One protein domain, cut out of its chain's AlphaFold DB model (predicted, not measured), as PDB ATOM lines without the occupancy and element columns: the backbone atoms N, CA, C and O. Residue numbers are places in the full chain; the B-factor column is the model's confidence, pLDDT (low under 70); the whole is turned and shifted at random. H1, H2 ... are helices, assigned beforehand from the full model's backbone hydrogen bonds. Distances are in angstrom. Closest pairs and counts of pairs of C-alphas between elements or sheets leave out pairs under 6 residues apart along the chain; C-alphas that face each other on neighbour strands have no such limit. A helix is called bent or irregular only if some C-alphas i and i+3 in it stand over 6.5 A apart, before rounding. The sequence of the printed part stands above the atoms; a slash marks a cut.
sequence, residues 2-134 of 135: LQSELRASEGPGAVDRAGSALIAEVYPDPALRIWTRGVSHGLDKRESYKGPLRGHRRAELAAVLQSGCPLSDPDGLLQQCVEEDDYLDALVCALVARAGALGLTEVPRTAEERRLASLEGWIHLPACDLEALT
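AT A GLANCE: This is residues 2 to 134 of the 135 residues of the protein "DUF429 domain-containing protein" of Thermoleophilaceae bacterium (UniProt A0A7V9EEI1). One long helix, H5, runs through the middle of a helical body, with the helical hairpin of H3 and H4 on one side of it and H2 packed steeply on it; the short H7 lies by H3 and H5. H1 and H6 lie well away from this body and from each other, touching no helix, and long unnamed stretches lead into H2 and H3. The printed part has 133 residues, with seven named helices in the order H1 to H7 and no named strand, and its class is all helix. It is compact, with a radius of gyration of the C-alphas of 15.9 A and spans of 43 by 32 by 28 A.

HOW THE PARTS SIT: Start at H1, residues 2 to 10, which touches no helix. Next look at H2, residues 28 to 35: it touches residues 89 to 96 of H5, residues 85 to 101, at a steep tilt of 63 degrees, the same way, and the closest C-alphas, of Pro 28 and Asp 89, are 5.4 A apart. H3, residues 52 to 68, and H4, residues 77 to 83, form a hairpin; they touch at a shallow tilt of 33 degrees, only just short of steep, with the closest C-alphas, of Gly 55 and Val 82, 4.9 A apart. H3 and H5 only just touch, with 3 pairs of C-alphas within 8 A. H4 and H5 touch only at the corner by their tight link. H6, residues 111 to 120, touches no helix. H7, residues 130 to 134, only just touches H5, with 3 pairs within 8 A; the closest C-alphas are those of Ala 99 and Leu 133, 6.3 A apart. In H1, H2, H5 and H6 every O i to N i+4 pair is within hydrogen-bond range; in H3 11 of 13 are, in H4 0 of 3 and in H7 0 of 1, beside O i to N i+3 counts of 4 of 4 in H4 and 2 of 2 in H7.

IN THESE COORDINATES: Find C-alpha 2 at (7.305, 44.949, 44.200), where H1 begins. H3 is 25.6 A long and irregular, with C-alphas 53 and 56 7.9 A apart, and has a kink of 30 degrees near residue 59. H5 runs 24.2 A from C-alpha 85 at (-7.275, 41.279, 27.012), and H6 is 14.3 A long. H7 ends at C-alpha 134, (15.058, 41.696, 18.174).

THE WHOLE: The C-alphas of Ala 8 and Ser 40, the two farthest apart, are 45.6 A apart. The links H1 to H2 and H2 to H3 are long, and residues 25 to 26 pair in parallel with residues 123 to 124. The printed part has no cut. Its mean pLDDT is 88.4; residues 2 to 4, 6 to 8, 11 to 15 and 19 are under 70.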
ATOM      1  N   LEU A   2       6.151  45.017  45.120       64.25
ATOM      2  CA  LEU A   2       7.305  44.949  44.200       64.25
ATOM      3  C   LEU A   2       8.262  46.163  44.259       64.25
ATOM      4  O   LEU A   2       9.463  46.011  44.442       64.25
ATOM      5  N   GLN A   3       7.739  47.392  44.156       60.56
ATOM      6  CA  GLN A   3       8.571  48.612  44.169       60.56
ATOM      7  C   GLN A   3       9.309  48.802  45.504       60.56
ATOM      8  O   GLN A   3      10.470  49.193  45.545       60.56
ATOM      9  N   SER A   4       8.638  48.505  46.615       60.16
ATOM     10  CA  SER A   4       9.218  48.560  47.958       60.16
ATOM     11  C   SER A   4      10.344  47.535  48.160       60.16
ATOM     12  O   SER A   4      11.317  47.845  48.839       60.16
ATOM     13  N   GLU A   5      10.243  46.355  47.544       71.69
ATOM     14  CA  GLU A   5      11.274  45.306  47.579       71.69
ATOM     15  C   GLU A   5      12.477  45.653  46.689       71.69
ATOM     16  O   GLU A   5      13.621  45.536  47.130       71.69
ATOM     17  N   LEU A   6      12.235  46.175  45.480       60.69
ATOM     18  CA  LEU A   6      13.275  46.707  44.586       60.69
ATOM     19  C   LEU A   6      14.053  47.852  45.242       60.69
ATOM     20  O   LEU A   6      15.278  47.875  45.219       60.69
ATOM     21  N   ARG A   7      13.355  48.771  45.916       64.94
ATOM     22  CA  ARG A   7      13.995  49.865  46.660       64.94
ATOM     23  C   ARG A   7      14.888  49.367  47.798       64.94
ATOM     24  O   ARG A   7      15.894  50.003  48.104       64.94
ATOM     25  N   ALA A   8      14.495  48.274  48.447       69.88
ATOM     26  CA  ALA A   8      15.243  47.679  49.549       69.88
ATOM     27  C   ALA A   8      16.473  46.884  49.075       69.88
ATOM     28  O   ALA A   8      17.457  46.823  49.807       69.88
ATOM     29  N   SER A   9      16.423  46.297  47.875       76.00
ATOM     30  CA  SER A   9      17.500  45.474  47.302       76.00
ATOM     31  C   SER A   9      18.502  46.282  46.468       76.00
ATOM     32  O   SER A   9      19.702  46.157  46.680       76.00
ATOM     33  N   GLU A  10      18.019  47.162  45.590       71.50
ATOM     34  CA  GLU A  10      18.824  47.891  44.594       71.50
ATOM     35  C   GLU A  10      19.043  49.378  44.962       71.50
ATOM     36  O   GLU A  10      19.730  50.130  44.269       71.50
ATOM     37  N   GLY A  11      18.468  49.827  46.083       69.62
ATOM     38  CA  GLY A  11      18.614  51.181  46.621       69.62
ATOM     39  C   GLY A  11      17.575  52.199  46.115       69.62
ATOM     40  O   GLY A  11      16.731  51.906  45.269       69.62
ATOM     41  N   PRO A  12      17.598  53.447  46.636       63.44
ATOM     42  CA  PRO A  12      16.546  54.437  46.387       63.44
ATOM     43  C   PRO A  12      16.405  54.873  44.926       63.44
ATOM     44  O   PRO A  12      15.321  55.306  44.547       63.44
ATOM     45  N   GLY A  13      17.482  54.785  44.138       64.19
ATOM     46  CA  GLY A  13      17.505  55.167  42.723       64.19
ATOM     47  C   GLY A  13      16.922  54.111  41.784       64.19
ATOM     48  O   GLY A  13      16.529  54.450  40.678       64.19
ATOM     49  N   ALA A  14      16.794  52.854  42.222       61.91
ATOM     50  CA  ALA A  14      16.259  51.761  41.405       61.91
ATOM     51  C   ALA A  14      14.762  51.901  41.079       61.91
ATOM     52  O   ALA A  14      14.269  51.319  40.119       61.91
ATOM     53  N   VAL A  15      14.048  52.689  41.880       66.38
ATOM     54  CA  VAL A  15      12.617  53.004  41.754       66.38
ATOM     55  C   VAL A  15      12.386  54.420  41.220       66.38
ATOM     56  O   VAL A  15      11.288  54.948  41.386       66.38
ATOM     57  N   ASP A  16      13.389  55.078  40.625       77.62
ATOM     58  CA  ASP A  16      13.153  56.378  39.990       77.62
ATOM     59  C   ASP A  16      12.157  56.233  38.829       77.62
ATOM     60  O   ASP A  16      12.420  55.593  37.811       77.62
ATOM     61  N   ARG A  17      10.985  56.843  39.012       79.06
ATOM     62  CA  ARG A  17       9.860  56.786  38.076       79.06
ATOM     63  C   ARG A  17       9.960  57.849  36.989       79.06
ATOM     64  O   ARG A  17       9.117  57.870  36.104       79.06
ATOM     65  N   ALA A  18      10.994  58.694  37.006       78.19
ATOM     66  CA  ALA A  18      11.224  59.705  35.977       78.19
ATOM     67  C   ALA A  18      11.641  59.121  34.609       78.19
ATOM     68  O   ALA A  18      11.912  59.883  33.681       78.19
ATOM     69  N   GLY A  19      11.697  57.788  34.480       69.81
ATOM     70  CA  GLY A  19      11.988  57.073  33.233       69.81
ATOM     71  C   GLY A  19      13.471  56.780  33.001       69.81
ATOM     72  O   GLY A  19      13.855  56.441  31.885       69.81
ATOM     73  N   SER A  20      14.315  56.944  34.030       70.75
ATOM     74  CA  SER A  20      15.771  56.748  33.938       70.75
ATOM     75  C   SER A  20      16.313  55.540  34.714       70.75
ATOM     76  O   SER A  20      17.495  55.219  34.591       70.75
ATOM     77  N   ALA A  21      15.469  54.857  35.495       70.88
ATOM     78  CA  ALA A  21      15.866  53.729  36.337       70.88
ATOM     79  C   ALA A  21      15.270  52.387  35.889       70.88
ATOM     80  O   ALA A  21      14.719  52.255  34.801       70.88
ATOM     81  N   LEU A  22      15.424  51.366  36.738       75.31
ATOM     82  CA  LEU A  22      15.106  49.966  36.448       75.31
ATOM     83  C   LEU A  22      13.606  49.686  36.257       75.31
ATOM     84  O   LEU A  22      13.252  48.626  35.745       75.31
ATOM     85  N   ILE A  23      12.723  50.598  36.671       79.81
ATOM     86  CA  ILE A  23      11.273  50.448  36.524       79.81
ATOM     87  C   ILE A  23      10.776  51.337  35.390       79.81
ATOM     88  O   ILE A  23      10.908  52.556  35.454       79.81
ATOM     89  N   ALA A  24      10.127  50.719  34.405       84.12
ATOM     90  CA  ALA A  24       9.397  51.415  33.354       84.12
ATOM     91  C   ALA A  24       7.899  51.441  33.686       84.12
ATOM     92  O   ALA A  24       7.272  50.388  33.828       84.12
ATOM     93  N   GLU A  25       7.309  52.633  33.792       87.81
ATOM     94  CA  GLU A  25       5.851  52.764  33.744       87.81
ATOM     95  C   GLU A  25       5.405  52.625  32.282       87.81
ATOM     96  O   GLU A  25       5.935  53.286  31.390       87.81
ATOM     97  N   VAL A  26       4.457  51.727  32.019       89.88
ATOM     98  CA  VAL A  26       4.031  51.355  30.663       89.88
ATOM     99  C   VAL A  26       2.512  51.358  30.567       89.88
ATOM    100  O   VAL A  26       1.819  51.041  31.534       89.88
ATOM    101  N   TYR A  27       1.990  51.716  29.393       89.75
ATOM    102  CA  TYR A  27       0.555  51.688  29.126       89.75
ATOM    103  C   TYR A  27       0.295  51.039  27.756       89.75
ATOM    104  O   TYR A  27       0.780  51.551  26.740       89.75
ATOM    105  N   PRO A  28      -0.424  49.901  27.703       94.62
ATOM    106  CA  PRO A  28      -0.421  49.033  26.527       94.62
ATOM    107  C   PRO A  28      -1.182  49.630  25.340       94.62
ATOM    108  O   PRO A  28      -0.685  49.585  24.217       94.62
ATOM    109  N   ASP A  29      -2.345  50.248  25.564       95.75
ATOM    110  CA  ASP A  29      -3.193  50.739  24.469       95.75
ATOM    111  C   ASP A  29      -2.477  51.779  23.569       95.75
ATOM    112  O   ASP A  29      -2.439  51.572  22.354       95.75
ATOM    113  N   PRO A  30      -1.818  52.838  24.085       94.94
ATOM    114  CA  PRO A  30      -1.069  53.768  23.242       94.94
ATOM    115  C   PRO A  30       0.119  53.134  22.525       94.94
ATOM    116  O   PRO A  30       0.349  53.452  21.359       94.94
ATOM    117  N   ALA A  31       0.859  52.240  23.184       95.75
ATOM    118  CA  ALA A  31       1.982  51.550  22.557       95.75
ATOM    119  C   ALA A  31       1.512  50.678  21.386       95.75
ATOM    120  O   ALA A  31       2.064  50.750  20.288       95.75
ATOM    121  N   LEU A  32       0.420  49.937  21.585       95.50
ATOM    122  CA  LEU A  32      -0.188  49.115  20.549       95.50
ATOM    123  C   LEU A  32      -0.673  49.969  19.371       95.50
ATOM    124  O   LEU A  32      -0.467  49.603  18.216       95.50
ATOM    125  N   ARG A  33      -1.251  51.147  19.628       95.31
ATOM    126  CA  ARG A  33      -1.635  52.102  18.570       95.31
ATOM    127  C   ARG A  33      -0.444  52.647  17.796       95.31
ATOM    128  O   ARG A  33      -0.578  52.879  16.599       95.31
ATOM    129  N   ILE A  34       0.690  52.882  18.457       95.12
ATOM    130  CA  ILE A  34       1.916  53.341  17.794       95.12
ATOM    131  C   ILE A  34       2.426  52.253  16.847       95.12
ATOM    132  O   ILE A  34       2.553  52.519  15.653       95.12
ATOM    133  N   TRP A  35       2.632  51.031  17.344       95.06
ATOM    134  CA  TRP A  35       3.191  49.935  16.543       95.06
ATOM    135  C   TRP A  35       2.278  49.438  15.432       95.06
ATOM    136  O   TRP A  35       2.751  48.986  14.397       95.06
ATOM    137  N   THR A  36       0.965  49.529  15.615       94.06
ATOM    138  CA  THR A  36       0.013  49.046  14.610       94.06
ATOM    139  C   THR A  36      -0.445  50.137  13.638       94.06
ATOM    140  O   THR A  36      -1.264  49.887  12.751       94.06
ATOM    141  N   ARG A  37       0.077  51.364  13.757       92.81
ATOM    142  CA  ARG A  37      -0.326  52.487  12.906       92.81
ATOM    143  C   ARG A  37       0.013  52.218  11.439       92.81
ATOM    144  O   ARG A  37       1.176  52.122  11.072       92.81
ATOM    145  N   GLY A  38      -1.007  52.213  10.580       87.38
ATOM    146  CA  GLY A  38      -0.831  52.017   9.136       87.38
ATOM    147  C   GLY A  38      -0.597  50.561   8.722       87.38
ATOM    148  O   GLY A  38      -0.395  50.299   7.539       87.38
ATOM    149  N   VAL A  39      -0.664  49.622   9.668       87.69
ATOM    150  CA  VAL A  39      -0.637  48.182   9.403       87.69
ATOM    151  C   VAL A  39      -2.063  47.706   9.113       87.69
ATOM    152  O   VAL A  39      -3.023  48.177   9.727       87.69
ATOM    153  N   SER A  40      -2.223  46.762   8.179       84.88
ATOM    154  CA  SER A  40      -3.517  46.093   7.987       84.88
ATOM    155  C   SER A  40      -3.942  45.437   9.298       84.88
ATOM    156  O   SER A  40      -3.130  44.785   9.947       84.88
ATOM    157  N   HIS A  41      -5.205  45.600   9.689       84.56
ATOM    158  CA  HIS A  41      -5.709  45.151  10.994       84.56
ATOM    159  C   HIS A  41      -5.045  45.847  12.200       84.56
ATOM    160  O   HIS A  41      -5.098  45.325  13.312       84.56
ATOM    161  N   GLY A  42      -4.469  47.040  12.036       85.56
ATOM    162  CA  GLY A  42      -3.973  47.852  13.150       85.56
ATOM    163  C   GLY A  42      -5.062  48.614  13.912       85.56
ATOM    164  O   GLY A  42      -6.179  48.746  13.420       85.56
ATOM    165  N   LEU A  43      -4.771  49.069  15.135       90.31
ATOM    166  CA  LEU A  43      -5.782  49.626  16.040       90.31
ATOM    167  C   LEU A  43      -6.098  51.098  15.719       90.31
ATOM    168  O   LEU A  43      -5.317  52.008  16.011       90.31
ATOM    169  N   ASP A  44      -7.295  51.350  15.192       86.00
ATOM    170  CA  ASP A  44      -7.777  52.704  14.905       86.00
ATOM    171  C   ASP A  44      -8.126  53.486  16.174       86.00
ATOM    172  O   ASP A  44      -8.578  52.916  17.164       86.00
ATOM    173  N   LYS A  45      -8.026  54.827  16.133       79.94
ATOM    174  CA  LYS A  45      -8.197  55.740  17.293       79.94
ATOM    175  C   LYS A  45      -9.450  55.518  18.154       79.94
ATOM    176  O   LYS A  45      -9.453  55.912  19.313       79.94
ATOM    177  N   ARG A  46     -10.534  54.987  17.584       83.94
ATOM    178  CA  ARG A  46     -11.821  54.770  18.277       83.94
ATOM    179  C   ARG A  46     -12.117  53.298  18.546       83.94
ATOM    180  O   ARG A  46     -13.148  52.981  19.129       83.94
ATOM    181  N   GLU A  47     -11.250  52.412  18.078       88.88
ATOM    182  CA  GLU A  47     -11.413  50.981  18.218       88.88
ATOM    183  C   GLU A  47     -10.875  50.500  19.568       88.88
ATOM    184  O   GLU A  47      -9.891  51.030  20.093       88.88
ATOM    185  N   SER A  48     -11.543  49.488  20.121       91.88
ATOM    186  CA  SER A  48     -11.143  48.797  21.341       91.88
ATOM    187  C   SER A  48     -11.013  47.301  21.071       91.88
ATOM    188  O   SER A  48     -11.862  46.706  20.401       91.88
ATOM    189  N   TYR A  49      -9.972  46.700  21.641       94.50
ATOM    190  CA  TYR A  49      -9.724  45.256  21.658       94.50
ATOM    191  C   TYR A  49     -10.159  44.595  22.979       94.50
ATOM    192  O   TYR A  49     -10.024  43.380  23.140       94.50
ATOM    193  N   LYS A  50     -10.692  45.383  23.922       93.88
ATOM    194  CA  LYS A  50     -11.064  44.915  25.262       93.88
ATOM    195  C   LYS A  50     -12.465  44.322  25.317       93.88
ATOM    196  O   LYS A  50     -13.385  44.794  24.639       93.88
ATOM    197  N   GLY A  51     -12.633  43.323  26.179       93.19
ATOM    198  CA  GLY A  51     -13.921  42.708  26.475       93.19
ATOM    199  C   GLY A  51     -14.198  41.400  25.722       93.19
ATOM    200  O   GLY A  51     -13.501  41.034  24.770       93.19
ATOM    201  N   PRO A  52     -15.257  40.679  26.126       90.06
ATOM    202  CA  PRO A  52     -15.435  39.262  25.796       90.06
ATOM    203  C   PRO A  52     -15.692  38.994  24.307       90.06
ATOM    204  O   PRO A  52     -15.330  37.944  23.795       90.06
ATOM    205  N   LEU A  53     -16.271  39.950  23.576       93.56
ATOM    206  CA  LEU A  53     -16.605  39.793  22.153       93.56
ATOM    207  C   LEU A  53     -15.491  40.272  21.204       93.56
ATOM    208  O   LEU A  53     -15.720  40.414  20.004       93.56
ATOM    209  N   ARG A  54     -14.297  40.571  21.728       95.81
ATOM    210  CA  ARG A  54     -13.173  41.129  20.956       95.81
ATOM    211  C   ARG A  54     -12.041  40.136  20.693       95.81
ATOM    212  O   ARG A  54     -10.998  40.552  20.199       95.81
ATOM    213  N   GLY A  55     -12.259  38.840  20.924       95.12
ATOM    214  CA  GLY A  55     -11.235  37.809  20.710       95.12
ATOM    215  C   GLY A  55     -10.647  37.813  19.298       95.12
ATOM    216  O   GLY A  55      -9.432  37.864  19.145       95.12
ATOM    217  N   HIS A  56     -11.484  37.903  18.256       94.81
ATOM    218  CA  HIS A  56     -10.985  38.003  16.877       94.81
ATOM    219  C   HIS A  56     -10.050  39.206  16.679       94.81
ATOM    220  O   HIS A  56      -9.000  39.073  16.055       94.81
ATOM    221  N   ARG A  57     -10.389  40.355  17.277       95.44
ATOM    222  CA  ARG A  57      -9.568  41.563  17.181       95.44
ATOM    223  C   ARG A  57      -8.229  41.397  17.891       95.44
ATOM    224  O   ARG A  57      -7.200  41.805  17.365       95.44
ATOM    225  N   ARG A  58      -8.229  40.765  19.065       96.50
ATOM    226  CA  ARG A  58      -6.990  40.440  19.777       96.50
ATOM    227  C   ARG A  58      -6.120  39.453  19.009       96.50
ATOM    228  O   ARG A  58      -4.911  39.635  18.996       96.50
ATOM    229  N   ALA A  59      -6.713  38.477  18.320       94.69
ATOM    230  CA  ALA A  59      -5.970  37.560  17.457       94.69
ATOM    231  C   ALA A  59      -5.255  38.294  16.313       94.69
ATOM    232  O   ALA A  59      -4.081  38.035  16.061       94.69
ATOM    233  N   GLU A  60      -5.926  39.247  15.660       95.00
ATOM    234  CA  GLU A  60      -5.298  40.072  14.621       95.00
ATOM    235  C   GLU A  60      -4.137  40.908  15.182       95.00
ATOM    236  O   GLU A  60      -3.060  40.943  14.593       95.00
ATOM    237  N   LEU A  61      -4.326  41.538  16.346       95.44
ATOM    238  CA  LEU A  61      -3.287  42.347  16.990       95.44
ATOM    239  C   LEU A  61      -2.097  41.489  17.445       95.44
ATOM    240  O   LEU A  61      -0.954  41.864  17.201       95.44
ATOM    241  N   ALA A  62      -2.348  40.321  18.041       93.62
ATOM    242  CA  ALA A  62      -1.307  39.374  18.427       93.62
ATOM    243  C   ALA A  62      -0.498  38.895  17.209       93.62
ATOM    244  O   ALA A  62       0.727  38.822  17.281       93.62
ATOM    245  N   ALA A  63      -1.155  38.652  16.070       92.31
ATOM    246  CA  ALA A  63      -0.477  38.291  14.826       92.31
ATOM    247  C   ALA A  63       0.413  39.426  14.290       92.31
ATOM    248  O   ALA A  63       1.525  39.162  13.827       92.31
ATOM    249  N   VAL A  64      -0.030  40.687  14.386       93.25
ATOM    250  CA  VAL A  64       0.804  41.852  14.035       93.25
ATOM    251  C   VAL A  64       2.033  41.931  14.943       93.25
ATOM    252  O   VAL A  64       3.148  42.067  14.439       93.25
ATOM    253  N   LEU A  65       1.853  41.782  16.261       93.62
ATOM    254  CA  LEU A  65       2.959  41.798  17.224       93.62
ATOM    255  C   LEU A  65       3.980  40.690  16.939       93.62
ATOM    256  O   LEU A  65       5.177  40.962  16.884       93.62
ATOM    257  N   GLN A  66       3.511  39.461  16.710       92.12
ATOM    258  CA  GLN A  66       4.368  38.310  16.418       92.12
ATOM    259  C   GLN A  66       5.110  38.453  15.084       92.12
ATOM    260  O   GLN A  66       6.248  38.003  14.957       92.12
ATOM    261  N   SER A  67       4.479  39.084  14.091       91.25
ATOM    262  CA  SER A  67       5.106  39.329  12.789       91.25
ATOM    263  C   SER A  67       6.230  40.361  12.887       91.25
ATOM    264  O   SER A  67       7.278  40.168  12.277       91.25
ATOM    265  N   GLY A  68       6.026  41.433  13.660       92.06
ATOM    266  CA  GLY A  68       7.031  42.484  13.851       92.06
ATOM    267  C   GLY A  68       8.138  42.100  14.836       92.06
ATOM    268  O   GLY A  68       9.270  42.548  14.706       92.06
ATOM    269  N   CYS A  69       7.847  41.246  15.816       92.81
ATOM    270  CA  CYS A  69       8.818  40.738  16.780       92.81
ATOM    271  C   CYS A  69       8.599  39.223  16.948       92.81
ATOM    272  O   CYS A  69       7.646  38.836  17.625       92.81
ATOM    273  N   PRO A  70       9.450  38.353  16.365       86.81
ATOM    274  CA  PRO A  70       9.304  36.895  16.436       86.81
ATOM    275  C   PRO A  70       9.536  36.363  17.857       86.81
ATOM    276  O   PRO A  70      10.627  35.925  18.224       86.81
ATOM    277  N   LEU A  71       8.499  36.435  18.688       83.00
ATOM    278  CA  LEU A  71       8.543  35.990  20.074       83.00
ATOM    279  C   LEU A  71       8.586  34.466  20.157       83.00
ATOM    280  O   LEU A  71       7.846  33.766  19.465       83.00
ATOM    281  N   SER A  72       9.434  33.959  21.048       85.56
ATOM    282  CA  SER A  72       9.382  32.558  21.452       85.56
ATOM    283  C   SER A  72       8.146  32.344  22.324       85.56
ATOM    284  O   SER A  72       7.969  33.055  23.309       85.56
ATOM    285  N   ASP A  73       7.308  31.373  21.963       87.69
ATOM    286  CA  ASP A  73       6.106  31.008  22.719       87.69
ATOM    287  C   ASP A  73       6.064  29.494  22.996       87.69
ATOM    288  O   ASP A  73       5.235  28.774  22.436       87.69
ATOM    289  N   PRO A  74       7.005  28.967  23.800       84.25
ATOM    290  CA  PRO A  74       7.086  27.532  24.071       84.25
ATOM    291  C   PRO A  74       5.865  27.006  24.839       84.25
ATOM    292  O   PRO A  74       5.521  25.833  24.697       84.25
ATOM    293  N   ASP A  75       5.206  27.871  25.611       87.06
ATOM    294  CA  ASP A  75       4.093  27.519  26.495       87.06
ATOM    295  C   ASP A  75       2.711  27.832  25.886       87.06
ATOM    296  O   ASP A  75       1.684  27.571  26.515       87.06
ATOM    297  N   GLY A  76       2.654  28.377  24.664       85.44
ATOM    298  CA  GLY A  76       1.394  28.704  23.984       85.44
ATOM    299  C   GLY A  76       0.628  29.875  24.612       85.44
ATOM    300  O   GLY A  76      -0.599  29.960  24.490       85.44
ATOM    301  N   LEU A  77       1.321  30.779  25.308       85.62
ATOM    302  CA  LEU A  77       0.740  31.938  25.982       85.62
ATOM    303  C   LEU A  77       0.190  32.976  24.997       85.62
ATOM    304  O   LEU A  77      -0.727  33.719  25.356       85.62
ATOM    305  N   LEU A  78       0.658  33.007  23.744       87.88
ATOM    306  CA  LEU A  78       0.086  33.904  22.734       87.88
ATOM    307  C   LEU A  78      -1.382  33.573  22.445       87.88
ATOM    308  O   LEU A  78      -2.158  34.474  22.127       87.88
ATOM    309  N   GLN A  79      -1.808  32.318  22.626       90.50
ATOM    310  CA  GLN A  79      -3.221  31.960  22.501       90.50
ATOM    311  C   GLN A  79      -4.073  32.612  23.603       90.50
ATOM    312  O   GLN A  79      -5.208  33.006  23.343       90.50
ATOM    313  N   GLN A  80      -3.531  32.804  24.811       94.50
ATOM    314  CA  GLN A  80      -4.259  33.457  25.909       94.50
ATOM    315  C   GLN A  80      -4.553  34.932  25.610       94.50
ATOM    316  O   GLN A  80      -5.590  35.447  26.020       94.50
ATOM    317  N   CYS A  81      -3.709  35.589  24.805       94.31
ATOM    318  CA  CYS A  81      -3.955  36.957  24.341       94.31
ATOM    319  C   CYS A  81      -5.254  37.069  23.527       94.31
ATOM    320  O   CYS A  81      -5.858  38.136  23.479       94.31
ATOM    321  N   VAL A  82      -5.703  35.986  22.882       93.75
ATOM    322  CA  VAL A  82      -6.974  35.949  22.141       93.75
ATOM    323  C   VAL A  82      -8.154  35.867  23.102       93.75
ATOM    324  O   VAL A  82      -9.153  36.565  22.917       93.75
ATOM    325  N   GLU A  83      -8.036  35.064  24.150       93.94
ATOM    326  CA  GLU A  83      -9.126  34.803  25.088       93.94
ATOM    327  C   GLU A  83      -9.380  35.995  26.019       93.94
ATOM    328  O   GLU A  83     -10.531  36.395  26.207       93.94
ATOM    329  N   GLU A  84      -8.324  36.648  26.505       95.12
ATOM    330  CA  GLU A  84      -8.422  37.658  27.561       95.12
ATOM    331  C   GLU A  84      -7.491  38.850  27.292       95.12
ATOM    332  O   GLU A  84      -6.300  38.692  27.015       95.12
ATOM    333  N   ASP A  85      -8.042  40.072  27.342       95.31
ATOM    334  CA  ASP A  85      -7.275  41.279  27.012       95.31
ATOM    335  C   ASP A  85      -6.141  41.585  27.995       95.31
ATOM    336  O   ASP A  85      -5.156  42.188  27.577       95.31
ATOM    337  N   ASP A  86      -6.205  41.092  29.234       95.38
ATOM    338  CA  ASP A  86      -5.131  41.265  30.216       95.38
ATOM    339  C   ASP A  86      -3.830  40.558  29.794       95.38
ATOM    340  O   ASP A  86      -2.739  41.080  30.029       95.38
ATOM    341  N   TYR A  87      -3.912  39.417  29.099       95.38
ATOM    342  CA  TYR A  87      -2.724  38.740  28.562       95.38
ATOM    343  C   TYR A  87      -2.095  39.529  27.414       95.38
ATOM    344  O   TYR A  87      -0.871  39.650  27.343       95.38
ATOM    345  N   LEU A  88      -2.924  40.108  26.537       95.88
ATOM    346  CA  LEU A  88      -2.434  40.973  25.467       95.88
ATOM    347  C   LEU A  88      -1.804  42.249  26.044       95.88
ATOM    348  O   LEU A  88      -0.725  42.650  25.610       95.88
ATOM    349  N   ASP A  89      -2.436  42.855  27.048       96.38
ATOM    350  CA  ASP A  89      -1.908  44.020  27.754       96.38
ATOM    351  C   ASP A  89      -0.560  43.708  28.409       96.38
ATOM    352  O   ASP A  89       0.387  44.484  28.262       96.38
ATOM    353  N   ALA A  90      -0.437  42.560  29.081       94.62
ATOM    354  CA  ALA A  90       0.812  42.119  29.693       94.62
ATOM    355  C   ALA A  90       1.922  41.919  28.650       94.62
ATOM    356  O   ALA A  90       3.050  42.380  28.856       94.62
ATOM    357  N   LEU A  91       1.601  41.297  27.512       94.81
ATOM    358  CA  LEU A  91       2.542  41.123  26.410       94.81
ATOM    359  C   LEU A  91       3.037  42.474  25.873       94.81
ATOM    360  O   LEU A  91       4.244  42.693  25.757       94.81
ATOM    361  N   VAL A  92       2.121  43.396  25.575       96.19
ATOM    362  CA  VAL A  92       2.478  44.729  25.068       96.19
ATOM    363  C   VAL A  92       3.319  45.486  26.097       96.19
ATOM    364  O   VAL A  92       4.342  46.065  25.737       96.19
ATOM    365  N   CYS A  93       2.957  45.429  27.381       95.88
ATOM    366  CA  CYS A  93       3.748  46.014  28.465       95.88
ATOM    367  C   CYS A  93       5.183  45.466  28.500       95.88
ATOM    368  O   CYS A  93       6.130  46.244  28.624       95.88
ATOM    369  N   ALA A  94       5.364  44.150  28.347       93.69
ATOM    370  CA  ALA A  94       6.685  43.524  28.320       93.69
ATOM    371  C   ALA A  94       7.523  43.979  27.112       93.69
ATOM    372  O   ALA A  94       8.715  44.262  27.256       93.69
ATOM    373  N   LEU A  95       6.905  44.118  25.935       95.44
ATOM    374  CA  LEU A  95       7.571  44.648  24.741       95.44
ATOM    375  C   LEU A  95       8.006  46.107  24.932       95.44
ATOM    376  O   LEU A  95       9.121  46.469  24.559       95.44
ATOM    377  N   VAL A  96       7.164  46.944  25.546       96.12
ATOM    378  CA  VAL A  96       7.511  48.346  25.833       96.12
ATOM    379  C   VAL A  96       8.639  48.423  26.859       96.12
ATOM    380  O   VAL A  96       9.566  49.210  26.683       96.12
ATOM    381  N   ALA A  97       8.611  47.583  27.895       93.06
ATOM    382  CA  ALA A  97       9.698  47.502  28.865       93.06
ATOM    383  C   ALA A  97      11.023  47.105  28.191       93.06
ATOM    384  O   ALA A  97      12.059  47.710  28.468       93.06
ATOM    385  N   ARG A  98      10.994  46.154  27.244       93.19
ATOM    386  CA  ARG A  98      12.162  45.804  26.423       93.19
ATOM    387  C   ARG A  98      12.636  46.980  25.568       93.19
ATOM    388  O   ARG A  98      13.834  47.241  25.539       93.19
ATOM    389  N   ALA A  99      11.727  47.713  24.926       94.69
ATOM    390  CA  ALA A  99      12.076  48.932  24.195       94.69
ATOM    391  C   ALA A  99      12.763  49.956  25.116       94.69
ATOM    392  O   ALA A  99      13.788  50.523  24.746       94.69
ATOM    393  N   GLY A 100      12.247  50.147  26.335       92.31
ATOM    394  CA  GLY A 100      12.841  51.023  27.346       92.31
ATOM    395  C   GLY A 100      14.250  50.581  27.742       92.31
ATOM    396  O   GLY A 100      15.168  51.396  27.738       92.31
ATOM    397  N   ALA A 101      14.450  49.282  27.984       90.00
ATOM    398  CA  ALA A 101      15.759  48.707  28.298       90.00
ATOM    399  C   ALA A 101      16.785  48.875  27.159       90.00
ATOM    400  O   ALA A 101      17.979  49.002  27.421       90.00
ATOM    401  N   LEU A 102      16.324  48.907  25.905       92.06
ATOM    402  CA  LEU A 102      17.150  49.171  24.720       92.06
ATOM    403  C   LEU A 102      17.341  50.674  24.431       92.06
ATOM    404  O   LEU A 102      18.047  51.028  23.490       92.06
ATOM    405  N   GLY A 103      16.719  51.571  25.205       92.75
ATOM    406  CA  GLY A 103      16.752  53.017  24.954       92.75
ATOM    407  C   GLY A 103      15.938  53.455  23.730       92.75
ATOM    408  O   GLY A 103      16.218  54.498  23.144       92.75
ATOM    409  N   LEU A 104      14.939  52.663  23.333       95.31
ATOM    410  CA  LEU A 104      14.112  52.843  22.133       95.31
ATOM    411  C   LEU A 104      12.709  53.399  22.438       95.31
ATOM    412  O   LEU A 104      11.771  53.234  21.655       95.31
ATOM    413  N   THR A 105      12.546  54.055  23.582       95.62
ATOM    414  CA  THR A 105      11.306  54.737  23.970       95.62
ATOM    415  C   THR A 105      11.487  56.242  23.954       95.62
ATOM    416  O   THR A 105      12.602  56.751  24.075       95.62
ATOM    417  N   GLU A 106      10.380  56.971  23.888       94.25
ATOM    418  CA  GLU A 106      10.394  58.400  24.171       94.25
ATOM    419  C   GLU A 106      10.922  58.666  25.587       94.25
ATOM    420  O   GLU A 106      10.588  57.958  26.541       94.25
ATOM    421  N   VAL A 107      11.750  59.703  25.714       91.06
ATOM    422  CA  VAL A 107      12.353  60.150  26.979       91.06
ATOM    423  C   VAL A 107      12.074  61.637  27.196       91.06
ATOM    424  O   VAL A 107      11.960  62.369  26.208       91.06
ATOM    425  N   PRO A 108      12.014  62.124  28.449       91.56
ATOM    426  CA  PRO A 108      11.840  63.548  28.728       91.56
ATOM    427  C   PRO A 108      12.964  64.389  28.097       91.56
ATOM    428  O   PRO A 108      14.132  64.296  28.493       91.56
ATOM    429  N   ARG A 109      12.641  65.255  27.130       91.50
ATOM    430  CA  ARG A 109      13.639  66.039  26.374       91.50
ATOM    431  C   ARG A 109      13.801  67.443  26.939       91.50
ATOM    432  O   ARG A 109      14.914  67.980  26.983       91.50
ATOM    433  N   THR A 110      12.720  68.041  27.423       95.12
ATOM    434  CA  THR A 110      12.707  69.404  27.968       95.12
ATOM    435  C   THR A 110      12.908  69.431  29.484       95.12
ATOM    436  O   THR A 110      12.760  68.427  30.182       95.12
ATOM    437  N   ALA A 111      13.276  70.600  30.020       93.75
ATOM    438  CA  ALA A 111      13.409  70.780  31.467       93.75
ATOM    439  C   ALA A 111      12.069  70.612  32.198       93.75
ATOM    440  O   ALA A 111      12.046  70.054  33.292       93.75
ATOM    441  N   GLU A 112      10.966  71.046  31.582       94.69
ATOM    442  CA  GLU A 112       9.634  70.896  32.167       94.69
ATOM    443  C   GLU A 112       9.162  69.440  32.127       94.69
ATOM    444  O   GLU A 112       8.678  68.944  33.137       94.69
ATOM    445  N   GLU A 113       9.391  68.709  31.031       93.31
ATOM    446  CA  GLU A 113       9.096  67.268  30.978       93.31
ATOM    447  C   GLU A 113       9.882  66.495  32.040       93.31
ATOM    448  O   GLU A 113       9.302  65.674  32.740       93.31
ATOM    449  N   ARG A 114      11.182  66.781  32.219       92.38
ATOM    450  CA  ARG A 114      11.989  66.152  33.283       92.38
ATOM    451  C   ARG A 114      11.444  66.461  34.674       92.38
ATOM    452  O   ARG A 114      11.415  65.587  35.537       92.38
ATOM    453  N   ARG A 115      11.009  67.702  34.897       92.88
ATOM    454  CA  ARG A 115      10.397  68.110  36.162       92.88
ATOM    455  C   ARG A 115       9.081  67.369  36.401       92.88
ATOM    456  O   ARG A 115       8.916  66.807  37.479       92.88
ATOM    457  N   LEU A 116       8.180  67.329  35.422       92.06
ATOM    458  CA  LEU A 116       6.907  66.613  35.529       92.06
ATOM    459  C   LEU A 116       7.125  65.108  35.720       92.06
ATOM    460  O   LEU A 116       6.555  64.535  36.642       92.06
ATOM    461  N   ALA A 117       8.037  64.500  34.961       90.62
ATOM    462  CA  ALA A 117       8.407  63.092  35.097       90.62
ATOM    463  C   ALA A 117       8.884  62.743  36.518       90.62
ATOM    464  O   ALA A 117       8.528  61.697  37.049       90.62
ATOM    465  N   SER A 118       9.635  63.636  37.174       87.06
ATOM    466  CA  SER A 118      10.080  63.423  38.561       87.06
ATOM    467  C   SER A 118       8.954  63.484  39.602       87.06
ATOM    468  O   SER A 118       9.088  62.923  40.690       87.06
ATOM    469  N   LEU A 119       7.849  64.169  39.288       88.06
ATOM    470  CA  LEU A 119       6.705  64.344  40.185       88.06
ATOM    471  C   LEU A 119       5.637  63.272  39.954       88.06
ATOM    472  O   LEU A 119       5.121  62.688  40.906       88.06
ATOM    473  N   GLU A 120       5.311  63.023  38.691       89.19
ATOM    474  CA  GLU A 120       4.169  62.206  38.284       89.19
ATOM    475  C   GLU A 120       4.593  60.791  37.871       89.19
ATOM    476  O   GLU A 120       3.877  59.831  38.156       89.19
ATOM    477  N   GLY A 121       5.803  60.644  37.331       88.69
ATOM    478  CA  GLY A 121       6.264  59.449  36.626       88.69
ATOM    479  C   GLY A 121       6.354  59.693  35.117       88.69
ATOM    480  O   GLY A 121       5.790  60.656  34.593       88.69
ATOM    481  N   TRP A 122       7.096  58.842  34.410       92.75
ATOM    482  CA  TRP A 122       7.207  58.865  32.954       92.75
ATOM    483  C   TRP A 122       6.678  57.572  32.347       92.75
ATOM    484  O   TRP A 122       7.201  56.490  32.611       92.75
ATOM    485  N   ILE A 123       5.672  57.703  31.484       93.06
ATOM    486  CA  ILE A 123       5.132  56.578  30.727       93.06
ATOM    487  C   ILE A 123       6.004  56.365  29.495       93.06
ATOM    488  O   ILE A 123       6.042  57.197  28.587       93.06
ATOM    489  N   HIS A 124       6.670  55.218  29.444       94.12
ATOM    490  CA  HIS A 124       7.425  54.804  28.276       94.12
ATOM    491  C   HIS A 124       6.470  54.498  27.123       94.12
ATOM    492  O   HIS A 124       5.578  53.654  27.225       94.12
ATOM    493  N   LEU A 125       6.688  55.182  26.004       95.56
ATOM    494  CA  LEU A 125       6.049  54.894  24.726       95.56
ATOM    495  C   LEU A 125       7.126  54.516  23.712       95.56
ATOM    496  O   LEU A 125       8.189  55.141  23.714       95.56
ATOM    497  N   PRO A 126       6.884  53.516  22.853       95.94
ATOM    498  CA  PRO A 126       7.868  53.117  21.862       95.94
ATOM    499  C   PRO A 126       8.126  54.247  20.862       95.94
ATOM    500  O   PRO A 126       7.195  54.881  20.367       95.94
ATOM    501  N   ALA A 127       9.402  54.465  20.555       95.88
ATOM    502  CA  ALA A 127       9.881  55.367  19.508       95.88
ATOM    503  C   ALA A 127      10.524  54.584  18.342       95.88
ATOM    504  O   ALA A 127      11.239  55.152  17.518       95.88
ATOM    505  N   CYS A 128      10.288  53.270  18.293       95.69
ATOM    506  CA  CYS A 128      10.824  52.337  17.313       95.69
ATOM    507  C   CYS A 128       9.731  51.408  16.777       95.69
ATOM    508  O   CYS A 128       8.687  51.235  17.410       95.69
ATOM    509  N   ASP A 129      10.022  50.755  15.656       95.44
ATOM    510  CA  ASP A 129       9.223  49.635  15.159       95.44
ATOM    511  C   ASP A 129       9.518  48.352  15.963       95.44
ATOM    512  O   ASP A 129      10.501  48.279  16.712       95.44
ATOM    513  N   LEU A 130       8.653  47.341  15.848       95.38
ATOM    514  CA  LEU A 130       8.751  46.092  16.617       95.38
ATOM    515  C   LEU A 130      10.013  45.291  16.276       95.38
ATOM    516  O   LEU A 130      10.601  44.663  17.156       95.38
ATOM    517  N   GLU A 131      10.470  45.359  15.029       95.25
ATOM    518  CA  GLU A 131      11.633  44.629  14.527       95.25
ATOM    519  C   GLU A 131      12.909  45.041  15.268       95.25
ATOM    520  O   GLU A 131      13.794  44.216  15.511       95.25
ATOM    521  N   ALA A 132      12.983  46.305  15.701       94.62
ATOM    522  CA  ALA A 132      14.110  46.836  16.462       94.62
ATOM    523  C   ALA A 132      14.272  46.150  17.831       94.62
ATOM    524  O   ALA A 132      15.371  46.126  18.388       94.62
ATOM    525  N   LEU A 133      13.206  45.531  18.352       93.88
ATOM    526  CA  LEU A 133      13.237  44.796  19.613       93.88
ATOM    527  C   LEU A 133      13.934  43.441  19.494       93.88
ATOM    528  O   LEU A 133      14.085  42.768  20.500       93.88
ATOM    529  N   THR A 134      14.370  42.995  18.320       87.19
ATOM    530  CA  THR A 134      15.058  41.696  18.174       87.19
ATOM    531  C   THR A 134      16.576  41.770  18.376       87.19
ATOM    532  O   THR A 134      17.235  40.730  18.379       87.19
TER     533      THR A 134